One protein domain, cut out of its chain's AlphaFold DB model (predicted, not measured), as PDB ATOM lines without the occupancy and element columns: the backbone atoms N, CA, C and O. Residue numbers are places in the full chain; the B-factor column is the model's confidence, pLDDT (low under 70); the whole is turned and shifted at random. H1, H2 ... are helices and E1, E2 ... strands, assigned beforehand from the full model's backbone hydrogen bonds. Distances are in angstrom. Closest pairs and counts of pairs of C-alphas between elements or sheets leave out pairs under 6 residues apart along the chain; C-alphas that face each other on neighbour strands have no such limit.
ATOM      1  N   GLN A 119      50.641 -12.175   0.484       74.88
ATOM      2  CA  GLN A 119      50.398 -11.879  -0.934       74.88
ATOM      3  C   GLN A 119      50.100 -13.151  -1.740       74.88
ATOM      4  O   GLN A 119      49.249 -13.126  -2.618       74.88
ATOM      5  N   ARG A 120      50.727 -14.290  -1.409       78.94
ATOM      6  CA  ARG A 120      50.506 -15.563  -2.129       78.94
ATOM      7  C   ARG A 120      49.103 -16.140  -1.951       78.94
ATOM      8  O   ARG A 120      48.588 -16.797  -2.852       78.94
ATOM      9  N   THR A 121      48.499 -15.940  -0.785       88.19
ATOM     10  CA  THR A 121      47.163 -16.472  -0.489       88.19
ATOM     11  C   THR A 121      46.040 -15.569  -0.966       88.19
ATOM     12  O   THR A 121      44.947 -16.073  -1.190       88.19
ATOM     13  N   TYR A 122      46.274 -14.266  -1.132       91.12
ATOM     14  CA  TYR A 122      45.236 -13.312  -1.507       91.12
ATOM     15  C   TYR A 122      45.270 -13.059  -3.012       91.12
ATOM     16  O   TYR A 122      46.274 -12.600  -3.547       91.12
ATOM     17  N   ARG A 123      44.157 -13.334  -3.693       94.81
ATOM     18  CA  ARG A 123      44.028 -13.192  -5.146       94.81
ATOM     19  C   ARG A 123      42.985 -12.129  -5.494       94.81
ATOM     20  O   ARG A 123      42.012 -11.980  -4.741       94.81
ATOM     21  N   PRO A 124      43.154 -11.397  -6.608       96.31
ATOM     22  CA  PRO A 124      42.083 -10.568  -7.140       96.31
ATOM     23  C   PRO A 124      40.890 -11.427  -7.562       96.31
ATOM     24  O   PRO A 124      41.030 -12.628  -7.803       96.31
ATOM     25  N   HIS A 125      39.701 -10.830  -7.602       96.50
ATOM     26  CA  HIS A 125      38.534 -11.502  -8.168       96.50
ATOM     27  C   HIS A 125      38.732 -11.696  -9.678       96.50
ATOM     28  O   HIS A 125      39.303 -10.826 -10.332       96.50
ATOM     29  N   TYR A 126      38.228 -12.794 -10.249       95.75
ATOM     30  CA  TYR A 126      38.434 -13.109 -11.671       95.75
ATOM     31  C   TYR A 126      37.799 -12.082 -12.623       95.75
ATOM     32  O   TYR A 126      38.273 -11.906 -13.735       95.75
ATOM     33  N   THR A 127      36.762 -11.363 -12.181       95.62
ATOM     34  CA  THR A 127      36.136 -10.281 -12.966       95.62
ATOM     35  C   THR A 127      36.811  -8.916 -12.799       95.62
ATOM     36  O   THR A 127      36.285  -7.922 -13.290       95.62
ATOM     37  N   GLY A 128      37.895  -8.810 -12.020       95.06
ATOM     38  CA  GLY A 128      38.551  -7.533 -11.695       95.06
ATOM     39  C   GLY A 128      37.763  -6.611 -10.751       95.06
ATOM     40  O   GLY A 128      38.306  -5.624 -10.256       95.06
ATOM     41  N   ARG A 129      36.500  -6.937 -10.444       96.38
ATOM     42  CA  ARG A 129      35.650  -6.169  -9.522       96.38
ATOM     43  C   ARG A 129      36.127  -6.300  -8.070       96.38
ATOM     44  O   ARG A 129      36.615  -7.351  -7.652       96.38
ATOM     45  N   SER A 130      35.953  -5.239  -7.287       97.25
ATOM     46  CA  SER A 130      36.262  -5.213  -5.854       97.25
ATOM     47  C   SER A 130      35.078  -5.667  -5.001       97.25
ATOM     48  O   SER A 130      33.923  -5.652  -5.427       97.25
ATOM     49  N   CYS A 131      35.371  -6.085  -3.768       98.00
ATOM     50  CA  CYS A 131      34.340  -6.311  -2.762       98.00
ATOM     51  C   CYS A 131      33.627  -4.995  -2.417       98.00
ATOM     52  O   CYS A 131      34.257  -3.943  -2.432       98.00
ATOM     53  N   SER A 132      32.384  -5.068  -1.935       95.38
ATOM     54  CA  SER A 132      31.648  -3.930  -1.348       95.38
ATOM     55  C   SER A 132      32.394  -3.156  -0.246       95.38
ATOM     56  O   SER A 132      32.091  -1.997  -0.000       95.38
ATOM     57  N   CYS A 133      33.399  -3.753   0.407       96.25
ATOM     58  CA  CYS A 133      34.280  -3.053   1.350       96.25
ATOM     59  C   CYS A 133      35.493  -2.360   0.697       96.25
ATOM     60  O   CYS A 133      36.431  -1.989   1.401       96.25
ATOM     61  N   GLY A 134      35.550  -2.280  -0.635       96.44
ATOM     62  CA  GLY A 134      36.669  -1.721  -1.404       96.44
ATOM     63  C   GLY A 134      37.893  -2.634  -1.527       96.44
ATOM     64  O   GLY A 134      38.864  -2.296  -2.195       96.44
ATOM     65  N   THR A 135      37.893  -3.818  -0.907       95.44
ATOM     66  CA  THR A 135      39.038  -4.735  -1.001       95.44
ATOM     67  C   THR A 135      39.109  -5.386  -2.385       95.44
ATOM     68  O   THR A 135      38.167  -6.059  -2.802       95.44
ATOM     69  N   HIS A 136      40.259  -5.255  -3.055       96.00
ATOM     70  CA  HIS A 136      40.544  -5.886  -4.354       96.00
ATOM     71  C   HIS A 136      41.191  -7.272  -4.244       96.00
ATOM     72  O   HIS A 136      41.311  -7.961  -5.247       96.00
ATOM     73  N   LEU A 137      41.623  -7.694  -3.052       95.25
ATOM     74  CA  LEU A 137      42.352  -8.946  -2.838       95.25
ATOM     75  C   LEU A 137      41.726  -9.754  -1.702       95.25
ATOM     76  O   LEU A 137      41.619  -9.271  -0.575       95.25
ATOM     77  N   SER A 138      41.389 -11.016  -1.956       96.31
ATOM     78  CA  SER A 138      40.827 -11.913  -0.944       96.31
ATOM     79  C   SER A 138      41.423 -13.308  -1.067       96.31
ATOM     80  O   SER A 138      41.758 -13.752  -2.160       96.31
ATOM     81  N   SER A 139      41.538 -14.027   0.050       95.50
ATOM     82  CA  SER A 139      41.943 -15.437   0.016       95.50
ATOM     83  C   SER A 139      40.881 -16.342  -0.605       95.50
ATOM     84  O   SER A 139      41.187 -17.413  -1.120       95.50
ATOM     85  N   LYS A 140      39.620 -15.912  -0.538       97.06
ATOM     86  CA  LYS A 140      38.475 -16.578  -1.152       97.06
ATOM     87  C   LYS A 140      37.407 -15.552  -1.501       97.06
ATOM     88  O   LYS A 140      37.207 -14.592  -0.751       97.06
ATOM     89  N   TRP A 141      36.734 -15.766  -2.618       97.88
ATOM     90  CA  TRP A 141      35.653 -14.918  -3.094       97.88
ATOM     91  C   TRP A 141      34.330 -15.674  -3.074       97.88
ATOM     92  O   TRP A 141      34.303 -16.894  -3.235       97.88
ATOM     93  N   TYR A 142      33.253 -14.935  -2.840       97.88
ATOM     94  CA  TYR A 142      31.881 -15.424  -2.771       97.88
ATOM     95  C   TYR A 142      30.987 -14.513  -3.613       97.88
ATOM     96  O   TYR A 142      31.331 -13.353  -3.826       97.88
ATOM     97  N   ARG A 143      29.844 -15.018  -4.078       97.69
ATOM     98  CA  ARG A 143      28.836 -14.200  -4.756       97.69
ATOM     99  C   ARG A 143      27.889 -13.599  -3.720       97.69
ATOM    100  O   ARG A 143      27.434 -14.307  -2.824       97.69
ATOM    101  N   ASP A 144      27.631 -12.304  -3.829       96.94
ATOM    102  CA  ASP A 144      26.600 -11.606  -3.069       96.94
ATOM    103  C   ASP A 144      25.219 -12.074  -3.558       96.94
ATOM    104  O   ASP A 144      24.933 -11.976  -4.749       96.94
ATOM    105  N   SER A 145      24.382 -12.598  -2.661       95.44
ATOM    106  CA  SER A 145      23.014 -13.018  -2.986       95.44
ATOM    107  C   SER A 145      22.074 -11.844  -3.258       95.44
ATOM    108  O   SER A 145      21.133 -12.006  -4.021       95.44
ATOM    109  N   GLU A 146      22.328 -10.678  -2.660       94.75
ATOM    110  CA  GLU A 146      21.480  -9.486  -2.785       94.75
ATOM    111  C   GLU A 146      21.860  -8.680  -4.031       94.75
ATOM    112  O   GLU A 146      21.009  -8.311  -4.830       94.75
ATOM    113  N   ASN A 147      23.162  -8.446  -4.228       95.50
ATOM    114  CA  ASN A 147      23.657  -7.537  -5.271       95.50
ATOM    115  C   ASN A 147      24.277  -8.259  -6.478       95.50
ATOM    116  O   ASN A 147      24.740  -7.616  -7.419       95.50
ATOM    117  N   GLY A 148      24.432  -9.586  -6.421       96.38
ATOM    118  CA  GLY A 148      25.117 -10.381  -7.447       96.38
ATOM    119  C   GLY A 148      26.631 -10.134  -7.587       96.38
ATOM    120  O   GLY A 148      27.294 -10.872  -8.318       96.38
ATOM    121  N   GLY A 149      27.187  -9.120  -6.911       97.00
ATOM    122  CA  GLY A 149      28.602  -8.735  -6.950       97.00
ATOM    123  C   GLY A 149      29.531  -9.643  -6.131       97.00
ATOM    124  O   GLY A 149      29.073 -10.525  -5.406       97.00
ATOM    125  N   PRO A 150      30.861  -9.465  -6.227       97.94
ATOM    126  CA  PRO A 150      31.803 -10.274  -5.464       97.94
ATOM    127  C   PRO A 150      31.910  -9.815  -4.001       97.94
ATOM    128  O   PRO A 150      32.009  -8.630  -3.692       97.94
ATOM    129  N   LEU A 151      31.980 -10.777  -3.083       98.31
ATOM    130  CA  LEU A 151      32.267 -10.579  -1.666       98.31
ATOM    131  C   LEU A 151      33.598 -11.225  -1.302       98.31
ATOM    132  O   LEU A 151      33.836 -12.407  -1.564       98.31
ATOM    133  N   CYS A 152      34.459 -10.468  -0.626       98.06
ATOM    134  CA  CYS A 152      35.627 -11.047   0.020       98.06
ATOM    135  C   CYS A 152      35.184 -11.972   1.167       98.06
ATOM    136  O   CYS A 152      34.128 -11.774   1.778       98.06
ATOM    137  N   GLY A 153      36.008 -12.965   1.507       96.44
ATOM    138  CA  GLY A 153      35.670 -13.954   2.535       96.44
ATOM    139  C   GLY A 153      35.374 -13.340   3.907       96.44
ATOM    140  O   GLY A 153      34.559 -13.873   4.653       96.44
ATOM    141  N   ILE A 154      35.979 -12.193   4.229       96.00
ATOM    142  CA  ILE A 154      35.717 -11.469   5.481       96.00
ATOM    143  C   ILE A 154      34.295 -10.892   5.485       96.00
ATOM    144  O   ILE A 154      33.554 -11.117   6.440       96.00
ATOM    145  N   CYS A 155      33.900 -10.179   4.424       97.38
ATOM    146  CA  CYS A 155      32.554  -9.613   4.291       97.38
ATOM    147  C   CYS A 155      31.486 -10.702   4.237       97.38
ATOM    148  O   CYS A 155      30.477 -10.586   4.929       97.38
ATOM    149  N   TYR A 156      31.743 -11.776   3.487       97.31
ATOM    150  CA  TYR A 156      30.861 -12.940   3.439       97.31
ATOM    151  C   TYR A 156      30.628 -13.527   4.838       97.31
ATOM    152  O   TYR A 156      29.487 -13.636   5.278       97.31
ATOM    153  N   ASN A 157      31.700 -13.828   5.583       95.56
ATOM    154  CA  ASN A 157      31.581 -14.383   6.934       95.56
ATOM    155  C   ASN A 157      30.872 -13.423   7.896       95.56
ATOM    156  O   ASN A 157      30.082 -13.869   8.721       95.56
ATOM    157  N   ARG A 158      31.127 -12.112   7.792       95.81
ATOM    158  CA  ARG A 158      30.444 -11.108   8.617       95.81
ATOM    159  C   ARG A 158      28.945 -11.067   8.324       95.81
ATOM    160  O   ARG A 158      28.166 -11.029   9.270       95.81
ATOM    161  N   ARG A 159      28.543 -11.071   7.047       95.81
ATOM    162  CA  ARG A 159      27.123 -11.049   6.673       95.81
ATOM    163  C   ARG A 159      26.424 -12.333   7.104       95.81
ATOM    164  O   ARG A 159      25.417 -12.247   7.791       95.81
ATOM    165  N   LYS A 160      27.027 -13.490   6.820       94.25
ATOM    166  CA  LYS A 160      26.535 -14.791   7.284       94.25
ATOM    167  C   LYS A 160      26.355 -14.825   8.805       94.25
ATOM    168  O   LYS A 160      25.336 -15.284   9.295       94.25
ATOM    169  N   LEU A 161      27.324 -14.305   9.557       94.31
ATOM    170  CA  LEU A 161      27.226 -14.254  11.015       94.31
ATOM    171  C   LEU A 161      26.116 -13.309  11.492       94.31
ATOM    172  O   LEU A 161      25.453 -13.597  12.483       94.31
ATOM    173  N   LYS A 162      25.921 -12.176  10.805       95.31
ATOM    174  CA  LYS A 162      24.826 -11.245  11.095       95.31
ATOM    175  C   LYS A 162      23.473 -11.921  10.873       95.31
ATOM    176  O   LYS A 162      22.635 -11.817  11.752       95.31
ATOM    177  N   GLU A 163      23.310 -12.638   9.763       93.88
ATOM    178  CA  GLU A 163      22.106 -13.410   9.433       93.88
ATOM    179  C   GLU A 163      21.825 -14.506  10.475       93.88
ATOM    180  O   GLU A 163      20.729 -14.582  11.029       93.88
ATOM    181  N   GLU A 164      22.846 -15.300  10.824       93.50
ATOM    182  CA  GLU A 164      22.741 -16.336  11.860       93.50
ATOM    183  C   GLU A 164      22.384 -15.748  13.239       93.50
ATOM    184  O   GLU A 164      21.686 -16.397  14.013       93.50
ATOM    185  N   ASN A 165      22.828 -14.522  13.543       95.25
ATOM    186  CA  ASN A 165      22.529 -13.824  14.799       95.25
ATOM    187  C   ASN A 165      21.234 -12.987  14.766       95.25
ATOM    188  O   ASN A 165      20.778 -12.561  15.824       95.25
ATOM    189  N   SER A 166      20.659 -12.703  13.592       91.62
ATOM    190  CA  SER A 166      19.405 -11.940  13.467       91.62
ATOM    191  C   SER A 166      18.154 -12.818  13.478       91.62
ATOM    192  O   SER A 166      17.054 -12.298  13.619       91.62
ATOM    193  N   GLY A 167      18.305 -14.130  13.280       83.06
ATOM    194  CA  GLY A 167      17.187 -15.066  13.186       83.06
ATOM    195  C   GLY A 167      16.670 -15.599  14.528       83.06
ATOM    196  O   GLY A 167      17.040 -15.155  15.611       83.06
TER     197      GLY A 167
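AT A GLANCE: This is residues 119 to 167 of the 324 residues of an uncharacterized protein of Peniophora sp. CONT (UniProt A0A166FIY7). A small head of loops around a two-stranded hairpin, E1 and E2, gives off one straight helix, H1, which runs out along the longest axis as an arm. The loop stretch of residues 119 to 140 fills the other end of the head, and residues 160 to 167 stick out at the helix end. The 49 printed residues hold two named strands and one named helix, in the order E1, E2, H1; the sheet E1 - E2 is antiparallel and the class is mixed, helices and strands, with under half of the residues in named elements. The whole is only just compact, close to loose, with a radius of gyration of the C-alphas of 11.1 A, and elongated, spanning 36 by 21 by 14 A.

HOW THE PARTS SIT: Strands E1, residues 141 to 143, and E2, residues 150 to 152, form an antiparallel hairpin, with 139 degrees between their directions. The C-alphas of Tyr 142 and Leu 151 face each other at 5.0 A. N 142 and O 151 are within hydrogen-bond range at 2.9 A, as are N 151 and O 142 at 2.8 A. A tight link joins E2 to H1, residues 153 to 166. The closest C-alphas of E1 and H1 are those of Trp 141 and Gly 153, 5.7 A apart. In H1 every O i to N i+4 pair is within hydrogen-bond range. Outside the named strands, residues 123 to 124 pair with residues 137 to 138, antiparallel.

IN THESE COORDINATES: E1 begins at C-alpha 141, (35.653, -14.918, -3.094), and measures 7.1 A from first to last C-alpha; E2 measures 6.7 A. H1 measures 19.7 A, from C-alpha 153 at (35.670, -13.954, 2.535) to C-alpha 166 at (19.405, -11.940, 13.467).

THE WHOLE: The two C-alphas farthest apart, those of Arg 120 and Gly 167, are 36.7 A apart. The body without residues 160 to 167 spans 29 by 20 by 14 A. The printed part has no cut, and the link from E1 to E2 is short. The mean pLDDT of the printed part is 94.7, and no printed residue is under 70.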